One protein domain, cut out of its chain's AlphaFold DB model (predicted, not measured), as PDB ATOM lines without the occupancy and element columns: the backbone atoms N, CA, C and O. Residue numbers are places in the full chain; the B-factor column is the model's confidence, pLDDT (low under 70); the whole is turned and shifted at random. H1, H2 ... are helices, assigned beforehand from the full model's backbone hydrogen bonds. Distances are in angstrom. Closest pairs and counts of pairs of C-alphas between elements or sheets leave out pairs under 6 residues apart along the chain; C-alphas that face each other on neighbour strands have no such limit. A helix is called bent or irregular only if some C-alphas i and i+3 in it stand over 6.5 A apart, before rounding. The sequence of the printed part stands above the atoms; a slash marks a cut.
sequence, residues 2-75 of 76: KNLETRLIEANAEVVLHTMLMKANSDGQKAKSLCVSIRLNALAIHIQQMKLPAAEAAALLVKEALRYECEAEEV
ATOM      1  N   LYS A   2     164.060 237.844 218.226       65.75
ATOM      2  CA  LYS A   2     164.275 237.508 219.656       65.75
ATOM      3  C   LYS A   2     163.020 237.116 220.463       65.75
ATOM      4  O   LYS A   2     163.065 236.170 221.225       65.75
ATOM      5  N   ASN A   3     161.884 237.790 220.262       76.94
ATOM      6  CA  ASN A   3     160.639 237.487 220.991       76.94
ATOM      7  C   ASN A   3     160.047 236.100 220.625       76.94
ATOM      8  O   ASN A   3     159.493 235.416 221.476       76.94
ATOM      9  N   LEU A   4     160.215 235.637 219.378       79.38
ATOM     10  CA  LEU A   4     159.770 234.293 218.977       79.38
ATOM     11  C   LEU A   4     160.667 233.199 219.568       79.38
ATOM     12  O   LEU A   4     160.161 232.169 219.999       79.38
ATOM     13  N   GLU A   5     161.978 233.440 219.626       82.25
ATOM     14  CA  GLU A   5     162.946 232.520 220.239       82.25
ATOM     15  C   GLU A   5     162.702 232.381 221.747       82.25
ATOM     16  O   GLU A   5     162.659 231.264 222.253       82.25
ATOM     17  N   THR A   6     162.461 233.492 222.455       86.31
ATOM     18  CA  THR A   6     162.125 233.472 223.888       86.31
ATOM     19  C   THR A   6     160.846 232.678 224.157       86.31
ATOM     20  O   THR A   6     160.860 231.775 224.986       86.31
ATOM     21  N   ARG A   7     159.774 232.927 223.393       82.44
ATOM     22  CA  ARG A   7     158.506 232.192 223.538       82.44
ATOM     23  C   ARG A   7     158.641 230.702 223.223       82.44
ATOM     24  O   ARG A   7     157.978 229.883 223.848       82.44
ATOM     25  N   LEU A   8     159.492 230.340 222.260       86.38
ATOM     26  CA  LEU A   8     159.776 228.941 221.938       86.38
ATOM     27  C   LEU A   8     160.538 228.245 223.074       86.38
ATOM     28  O   LEU A   8     160.234 227.102 223.400       86.38
ATOM     29  N   ILE A   9     161.511 228.927 223.687       88.62
ATOM     30  CA  ILE A   9     162.251 228.407 224.846       88.62
ATOM     31  C   ILE A   9     161.311 228.207 226.038       88.62
ATOM     32  O   ILE A   9     161.363 227.154 226.665       88.62
ATOM     33  N   GLU A  10     160.435 229.172 226.322       88.56
ATOM     34  CA  GLU A  10     159.436 229.077 227.394       88.56
ATOM     35  C   GLU A  10     158.461 227.918 227.161       88.56
ATOM     36  O   GLU A  10     158.272 227.095 228.054       88.56
ATOM     37  N   ALA A  11     157.920 227.786 225.945       86.00
ATOM     38  CA  ALA A  11     157.035 226.676 225.590       86.00
ATOM     39  C   ALA A  11     157.740 225.314 225.719       86.00
ATOM     40  O   ALA A  11     157.176 224.359 226.250       86.00
ATOM     41  N   ASN A  12     159.001 225.215 225.287       91.69
ATOM     42  CA  ASN A  12     159.787 223.993 225.451       91.69
ATOM     43  C   ASN A  12     160.081 223.695 226.928       91.69
ATOM     44  O   ASN A  12     160.030 222.536 227.336       91.69
ATOM     45  N   ALA A  13     160.368 224.718 227.737       92.25
ATOM     46  CA  ALA A  13     160.581 224.565 229.172       92.25
ATOM     47  C   ALA A  13     159.308 224.083 229.884       92.25
ATOM     48  O   ALA A  13     159.390 223.195 230.730       92.25
ATOM     49  N   GLU A  14     158.139 224.602 229.504       94.06
ATOM     50  CA  GLU A  14     156.841 224.159 230.015       94.06
ATOM     51  C   GLU A  14     156.569 222.689 229.669       94.06
ATOM     52  O   GLU A  14     156.212 221.900 230.546       94.06
ATOM     53  N   VAL A  15     156.828 222.282 228.420       94.88
ATOM     54  CA  VAL A  15     156.705 220.879 227.994       94.88
ATOM     55  C   VAL A  15     157.641 219.981 228.802       94.88
ATOM     56  O   VAL A  15     157.212 218.949 229.321       94.88
ATOM     57  N   VAL A  16     158.911 220.368 228.958       95.31
ATOM     58  CA  VAL A  16     159.881 219.593 229.745       95.31
ATOM     59  C   VAL A  16     159.426 219.486 231.201       95.31
ATOM     60  O   VAL A  16     159.373 218.377 231.731       95.31
ATOM     61  N   LEU A  17     159.011 220.589 231.826       96.12
ATOM     62  CA  LEU A  17     158.519 220.589 233.202       96.12
ATOM     63  C   LEU A  17     157.310 219.660 233.365       96.12
ATOM     64  O   LEU A  17     157.295 218.824 234.268       96.12
ATOM     65  N   HIS A  18     156.337 219.740 232.457       96.12
ATOM     66  CA  HIS A  18     155.166 218.870 232.471       96.12
ATOM     67  C   HIS A  18     155.555 217.390 232.335       96.12
ATOM     68  O   HIS A  18     155.061 216.541 233.076       96.12
ATOM     69  N   THR A  19     156.491 217.054 231.439       96.62
ATOM     70  CA  THR A  19     156.961 215.663 231.296       96.62
ATOM     71  C   THR A  19     157.689 215.155 232.543       96.62
ATOM     72  O   THR A  19     157.475 214.011 232.949       96.62
ATOM     73  N   MET A  20     158.499 215.997 233.192       97.19
ATOM     74  CA  MET A  20     159.190 215.648 234.434       97.19
ATOM     75  C   MET A  20     158.201 215.441 235.586       97.19
ATOM     76  O   MET A  20     158.342 214.469 236.327       97.19
ATOM     77  N   LEU A  21     157.173 216.288 235.697       96.38
ATOM     78  CA  LEU A  21     156.102 216.143 236.687       96.38
ATOM     79  C   LEU A  21     155.304 214.853 236.476       96.38
ATOM     80  O   LEU A  21     155.094 214.098 237.424       96.38
ATOM     81  N   MET A  22     154.921 214.549 235.234       96.56
ATOM     82  CA  MET A  22     154.206 213.310 234.907       96.56
ATOM     83  C   MET A  22     155.038 212.071 235.241       96.56
ATOM     84  O   MET A  22     154.520 211.105 235.808       96.56
ATOM     85  N   LYS A  23     156.343 212.104 234.947       96.69
ATOM     86  CA  LYS A  23     157.260 211.022 235.307       96.69
ATOM     87  C   LYS A  23     157.382 210.867 236.822       96.69
ATOM     88  O   LYS A  23     157.234 209.755 237.319       96.69
ATOM     89  N   ALA A  24     157.597 211.962 237.551       95.81
ATOM     90  CA  ALA A  24     157.699 211.943 239.007       95.81
ATOM     91  C   ALA A  24     156.420 211.398 239.664       95.81
ATOM     92  O   ALA A  24     156.503 210.579 240.577       95.81
ATOM     93  N   ASN A  25     155.242 211.775 239.156       94.19
ATOM     94  CA  ASN A  25     153.966 211.239 239.628       94.19
ATOM     95  C   ASN A  25     153.849 209.728 239.355       94.19
ATOM     96  O   ASN A  25     153.507 208.957 240.251       94.19
ATOM     97  N   SER A  26     154.199 209.281 238.142       95.19
ATOM     98  CA  SER A  26     154.201 207.854 237.792       95.19
ATOM     99  C   SER A  26     155.147 207.043 238.682       95.19
ATOM    100  O   SER A  26     154.769 205.989 239.192       95.19
ATOM    101  N   ASP A  27     156.364 207.534 238.905       95.31
ATOM    102  CA  ASP A  27     157.350 206.857 239.743       95.31
ATOM    103  C   ASP A  27     156.923 206.859 241.222       95.31
ATOM    104  O   ASP A  27     157.065 205.841 241.901       95.31
ATOM    105  N   GLY A  28     156.291 207.938 241.697       92.81
ATOM    106  CA  GLY A  28     155.669 208.001 243.020       92.81
ATOM    107  C   GLY A  28     154.554 206.966 243.208       92.81
ATOM    108  O   GLY A  28     154.522 206.272 244.222       92.81
ATOM    109  N   GLN A  29     153.674 206.791 242.218       91.62
ATOM    110  CA  GLN A  29     152.616 205.771 242.253       91.62
ATOM    111  C   GLN A  29     153.185 204.348 242.259       91.62
ATOM    112  O   GLN A  29     152.733 203.506 243.037       91.62
ATOM    113  N   LYS A  30     154.220 204.079 241.449       94.38
ATOM    114  CA  LYS A  30     154.922 202.784 241.458       94.38
ATOM    115  C   LYS A  30     155.554 202.500 242.818       94.38
ATOM    116  O   LYS A  30     155.405 201.396 243.333       94.38
ATOM    117  N   ALA A  31     156.228 203.486 243.410       94.44
ATOM    118  CA  ALA A  31     156.853 203.344 244.721       94.44
ATOM    119  C   ALA A  31     155.816 203.059 245.821       94.44
ATOM    120  O   ALA A  31     156.026 202.163 246.641       94.44
ATOM    121  N   LYS A  32     154.671 203.756 245.798       91.62
ATOM    122  CA  LYS A  32     153.544 203.497 246.711       91.62
ATOM    123  C   LYS A  32     153.011 202.072 246.562       91.62
ATOM    124  O   LYS A  32     152.924 201.349 247.549       91.62
ATOM    125  N   SER A  33     152.734 201.639 245.331       93.00
ATOM    126  CA  SER A  33     152.260 200.277 245.051       93.00
ATOM    127  C   SER A  33     153.258 199.204 245.513       93.00
ATOM    128  O   SER A  33     152.869 198.212 246.131       93.00
ATOM    129  N   LEU A  34     154.558 199.429 245.294       95.81
ATOM    130  CA  LEU A  34     155.605 198.529 245.768       95.81
ATOM    131  C   LEU A  34     155.628 198.443 247.301       95.81
ATOM    132  O   LEU A  34     155.656 197.338 247.842       95.81
ATOM    133  N   CYS A  35     155.559 199.577 248.003       94.44
ATOM    134  CA  CYS A  35     155.508 199.618 249.467       94.44
ATOM    135  C   CYS A  35     154.327 198.802 250.021       94.44
ATOM    136  O   CYS A  35     154.518 197.963 250.904       94.44
ATOM    137  N   VAL A  36     153.135 198.981 249.440       94.81
ATOM    138  CA  VAL A  36     151.927 198.208 249.773       94.81
ATOM    139  C   VAL A  36     152.181 196.708 249.610       94.81
ATOM    140  O   VAL A  36     151.979 195.934 250.542       94.81
ATOM    141  N   SER A  37     152.702 196.280 248.455       96.38
ATOM    142  CA  SER A  37     152.972 194.856 248.209       96.38
ATOM    143  C   SER A  37     153.968 194.244 249.205       96.38
ATOM    144  O   SER A  37     153.752 193.134 249.693       96.38
ATOM    145  N   ILE A  38     155.028 194.981 249.562       96.94
ATOM    146  CA  ILE A  38     156.034 194.541 250.535       96.94
ATOM    147  C   ILE A  38     155.388 194.349 251.907       96.94
ATOM    148  O   ILE A  38     155.631 193.339 252.569       96.94
ATOM    149  N   ARG A  39     154.546 195.296 252.327       96.12
ATOM    150  CA  ARG A  39     153.879 195.247 253.629       96.12
ATOM    151  C   ARG A  39     152.846 194.131 253.711       96.12
ATOM    152  O   ARG A  39     152.846 193.404 254.699       96.12
ATOM    153  N   LEU A  40     152.043 193.927 252.665       96.56
ATOM    154  CA  LEU A  40     151.119 192.791 252.588       96.56
ATOM    155  C   LEU A  40     151.858 191.451 252.684       96.56
ATOM    156  O   LEU A  40     151.421 190.558 253.409       96.56
ATOM    157  N   ASN A  41     153.008 191.317 252.016       97.81
ATOM    158  CA  ASN A  41     153.820 190.105 252.104       97.81
ATOM    159  C   ASN A  41     154.404 189.907 253.515       97.81
ATOM    160  O   ASN A  41     154.314 188.821 254.084       97.81
ATOM    161  N   ALA A  42     154.944 190.968 254.123       97.56
ATOM    162  CA  ALA A  42     155.435 190.923 255.499       97.56
ATOM    163  C   ALA A  42     154.321 190.551 256.494       97.56
ATOM    164  O   ALA A  42     154.547 189.761 257.412       97.56
ATOM    165  N   LEU A  43     153.107 191.067 256.283       97.44
ATOM    166  CA  LEU A  43     151.942 190.749 257.100       97.44
ATOM    167  C   LEU A  43     151.524 189.283 256.952       97.44
ATOM    168  O   LEU A  43     151.257 188.622 257.955       97.44
ATOM    169  N   ALA A  44     151.520 188.751 255.729       97.50
ATOM    170  CA  ALA A  44     151.236 187.342 255.471       97.50
ATOM    171  C   ALA A  44     152.256 186.420 256.157       97.50
ATOM    172  O   ALA A  44     151.868 185.464 256.834       97.50
ATOM    173  N   ILE A  45     153.551 186.747 256.056       98.00
ATOM    174  CA  ILE A  45     154.624 186.031 256.757       98.00
ATOM    175  C   ILE A  45     154.385 186.065 258.270       98.00
ATOM    176  O   ILE A  45     154.476 185.028 258.924       98.00
ATOM    177  N   HIS A  46     154.041 187.229 258.827       97.38
ATOM    178  CA  HIS A  46     153.772 187.377 260.254       97.38
ATOM    179  C   HIS A  46     152.584 186.520 260.719       97.38
ATOM    180  O   HIS A  46     152.713 185.774 261.691       97.38
ATOM    181  N   ILE A  47     151.458 186.565 259.995       97.44
ATOM    182  CA  ILE A  47     150.266 185.744 260.269       97.44
ATOM    183  C   ILE A  47     150.630 184.253 260.275       97.44
ATOM    184  O   ILE A  47     150.235 183.521 261.184       97.44
ATOM    185  N   GLN A  48     151.419 183.810 259.290       97.12
ATOM    186  CA  GLN A  48     151.832 182.415 259.162       97.12
ATOM    187  C   GLN A  48     152.798 181.985 260.275       97.12
ATOM    188  O   GLN A  48     152.620 180.916 260.859       97.12
ATOM    189  N   GLN A  49     153.808 182.802 260.587       97.75
ATOM    190  CA  GLN A  49     154.809 182.500 261.614       97.75
ATOM    191  C   GLN A  49     154.195 182.437 263.014       97.75
ATOM    192  O   GLN A  49     154.539 181.549 263.794       97.75
ATOM    193  N   MET A  50     153.262 183.342 263.312       96.94
ATOM    194  CA  MET A  50     152.584 183.403 264.608       96.94
ATOM    195  C   MET A  50     151.375 182.465 264.705       96.94
ATOM    196  O   MET A  50     150.800 182.332 265.781       96.94
ATOM    197  N   LYS A  51     150.997 181.797 263.601       95.94
ATOM    198  CA  LYS A  51     149.809 180.932 263.506       95.94
ATOM    199  C   LYS A  51     148.555 181.626 264.050       95.94
ATOM    200  O   LYS A  51     147.798 181.033 264.820       95.94
ATOM    201  N   LEU A  52     148.372 182.892 263.673       96.25
ATOM    202  CA  LEU A  52     147.285 183.706 264.209       96.25
ATOM    203  C   LEU A  52     145.924 183.081 263.876       96.25
ATOM    204  O   LEU A  52     145.734 182.574 262.763       96.25
ATOM    205  N   PRO A  53     144.955 183.130 264.806       96.62
ATOM    206  CA  PRO A  53     143.598 182.704 264.513       96.62
ATOM    207  C   PRO A  53     142.981 183.612 263.444       96.62
ATOM    208  O   PRO A  53     143.323 184.790 263.320       96.62
ATOM    209  N   ALA A  54     142.021 183.073 262.691       95.38
ATOM    210  CA  ALA A  54     141.415 183.767 261.553       95.38
ATOM    211  C   ALA A  54     140.860 185.160 261.911       95.38
ATOM    212  O   ALA A  54     140.977 186.087 261.115       95.38
ATOM    213  N   ALA A  55     140.306 185.323 263.117       97.44
ATOM    214  CA  ALA A  55     139.787 186.604 263.594       97.44
ATOM    215  C   ALA A  55     140.887 187.669 263.765       97.44
ATOM    216  O   ALA A  55     140.709 188.811 263.347       97.44
ATOM    217  N   GLU A  56     142.039 187.301 264.330       95.62
ATOM    218  CA  GLU A  56     143.171 188.219 264.511       95.62
ATOM    219  C   GLU A  56     143.839 188.548 263.176       95.62
ATOM    220  O   GLU A  56     144.143 189.709 262.905       95.62
ATOM    221  N   ALA A  57     143.994 187.551 262.301       97.25
ATOM    222  CA  ALA A  57     144.486 187.765 260.945       97.25
ATOM    223  C   ALA A  57     143.582 188.737 260.161       97.25
ATOM    224  O   ALA A  57     144.082 189.662 259.522       97.25
ATOM    225  N   ALA A  58     142.257 188.580 260.256       97.50
ATOM    226  CA  ALA A  58     141.297 189.488 259.631       97.50
ATOM    227  C   ALA A  58     141.391 190.912 260.203       97.50
ATOM    228  O   ALA A  58     141.426 191.874 259.438       97.50
ATOM    229  N   ALA A  59     141.500 191.062 261.527       97.06
ATOM    230  CA  ALA A  59     141.661 192.370 262.162       97.06
ATOM    231  C   ALA A  59     142.947 193.082 261.709       97.06
ATOM    232  O   ALA A  59     142.937 194.288 261.456       97.06
ATOM    233  N   LEU A  60     144.047 192.338 261.555       96.50
ATOM    234  CA  LEU A  60     145.302 192.876 261.036       96.50
ATOM    235  C   LEU A  60     145.195 193.316 259.570       96.50
ATOM    236  O   LEU A  60     145.704 194.380 259.229       96.50
ATOM    237  N   LEU A  61     144.510 192.543 258.722       96.56
ATOM    238  CA  LEU A  61     144.267 192.917 257.323       96.56
ATOM    239  C   LEU A  61     143.414 194.187 257.213       96.56
ATOM    240  O   LEU A  61     143.746 195.074 256.433       96.56
ATOM    241  N   VAL A  62     142.360 194.311 258.025       97.19
ATOM    242  CA  VAL A  62     141.521 195.521 258.070       97.19
ATOM    243  C   VAL A  62     142.329 196.727 258.539       97.19
ATOM    244  O   VAL A  62     142.235 197.799 257.949       97.19
ATOM    245  N   LYS A  63     143.178 196.562 259.559       96.25
ATOM    246  CA  LYS A  63     144.074 197.628 260.026       96.25
ATOM    247  C   LYS A  63     145.057 198.076 258.940       96.25
ATOM    248  O   LYS A  63     145.355 199.264 258.840       96.25
ATOM    249  N   GLU A  64     145.577 197.137 258.155       95.50
ATOM    250  CA  GLU A  64     146.483 197.438 257.048       95.50
ATOM    251  C   GLU A  64     145.758 198.166 255.907       95.50
ATOM    252  O   GLU A  64     146.280 199.155 255.398       95.50
ATOM    253  N   ALA A  65     144.530 197.751 255.581       95.19
ATOM    254  CA  ALA A  65     143.676 198.426 254.604       95.19
ATOM    255  C   ALA A  65     143.332 199.865 255.024       95.19
ATOM    256  O   ALA A  65     143.534 200.785 254.236       95.19
ATOM    257  N   LEU A  66     142.931 200.075 256.285       95.25
ATOM    258  CA  LEU A  66     142.675 201.412 256.836       95.25
ATOM    259  C   LEU A  66     143.899 202.318 256.718       95.25
ATOM    260  O   LEU A  66     143.766 203.510 256.459       95.25
ATOM    261  N   ARG A  67     145.112 201.771 256.875       92.00
ATOM    262  CA  ARG A  67     146.306 202.591 256.677       92.00
ATOM    263  C   ARG A  67     146.452 203.038 255.223       92.00
ATOM    264  O   ARG A  67     146.825 204.182 255.001       92.00
ATOM    265  N   TYR A  68     146.170 202.174 254.252       91.25
ATOM    266  CA  TYR A  68     146.225 202.563 252.841       91.25
ATOM    267  C   TYR A  68     145.152 203.586 252.474       91.25
ATOM    268  O   TYR A  68     145.423 204.461 251.659       91.25
ATOM    269  N   GLU A  69     143.974 203.513 253.096       91.38
ATOM    270  CA  GLU A  69     142.940 204.542 252.963       91.38
ATOM    271  C   GLU A  69     143.441 205.890 253.505       91.38
ATOM    272  O   GLU A  69     143.437 206.874 252.768       91.38
ATOM    273  N   CYS A  70     144.003 205.930 254.720       89.94
ATOM    274  CA  CYS A  70     144.587 207.160 255.270       89.94
ATOM    275  C   CYS A  70     145.753 207.698 254.417       89.94
ATOM    276  O   CYS A  70     145.812 208.891 254.139       89.94
ATOM    277  N   GLU A  71     146.666 206.832 253.960       86.56
ATOM    278  CA  GLU A  71     147.791 207.219 253.089       86.56
ATOM    279  C   GLU A  71     147.316 207.741 251.716       86.56
ATOM    280  O   GLU A  71     148.035 208.504 251.065       86.56
ATOM    281  N   ALA A  72     146.132 207.331 251.248       85.19
ATOM    282  CA  ALA A  72     145.522 207.863 250.033       85.19
ATOM    283  C   ALA A  72     144.880 209.239 250.271       85.19
ATOM    284  O   ALA A  72     145.018 210.118 249.422       85.19
ATOM    285  N   GLU A  73     144.233 209.439 251.423       83.75
ATOM    286  CA  GLU A  73     143.583 210.701 251.795       83.75
ATOM    287  C   GLU A  73     144.579 211.822 252.140       83.75
ATOM    288  O   GLU A  73     144.338 212.973 251.784       83.75
ATOM    289  N   GLU A  74     145.728 211.509 252.752       69.12
ATOM    290  CA  GLU A  74     146.783 212.489 253.082       69.12
ATOM    291  C   GLU A  74     147.499 213.086 251.849       69.12
ATOM    292  O   GLU A  74     148.303 214.009 251.977       69.12
ATOM    293  N   VAL A  75     147.254 212.552 250.648       57.56
ATOM    294  CA  VAL A  75     147.943 212.932 249.397       57.56
ATOM    295  C   VAL A  75     147.154 213.970 248.576       57.56
ATOM    296  O   VAL A  75     147.601 214.369 247.498       57.56
TER     297      VAL A  75
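AT A GLANCE: This is residues 2 to 75 of the 76 residues of the protein "Uncharacterized protein DUF2732" of Erwinia aphidicola (UniProt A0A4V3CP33). This is a long helical hairpin with unequal arms: the long helix H1 makes the length of the whole, and the much shorter helix H2 folds back beside its last part. Residues 2 to 31 of H1 stick out beyond the hairpin as a long free arm. The printed part has 74 residues with two named helices, H1 then H2, and no named strand; the class is all helix. It is extended, with a radius of gyration of the C-alphas of 21.8 A, and the C-alphas span 74 by 21 by 9 A, a rod.

IN THESE COORDINATES: Find C-alpha 2 at (164.275, 237.508, 219.656); there H1 begins, and it runs through residues 2 to 50, 71.3 A from first to last C-alpha, to C-alpha 50 at (152.584, 183.403, 264.608). After residues 51 to 53, look for C-alpha 54, where H2 begins; it holds residues 54 to 73, is 28.7 A long from first to last C-alpha, and ends at C-alpha 73 at (143.583, 210.701, 251.795). Neither helix is bent.

HOW THE PARTS SIT: H1 and H2 form a helical hairpin and run opposite ways at a shallow tilt of 12 degrees. They touch, with 4 pairs of C-alphas within 8 A; look at Ile 47 and Ala 57, whose C-alphas are the closest of the two helices at 6.2 A. H1 touches H2 with residues 36 to 47 alone, and its residues 2 to 31 stand free. In the backbones of H1 and H2 every O i to N i+4 pair is within hydrogen-bond range.

THE WHOLE: The two C-alphas farthest apart are those of Lys 2 and Pro 53, at 73.8 A. Without the stretch that stands free, the body has 44 residues and spans 35 by 19 by 8 A. The printed part has no cut, and the link from H1 to H2 is tight. The mean pLDDT of the printed part is 92.4; look for values under 70 at residue 2 and residues 74 to 75.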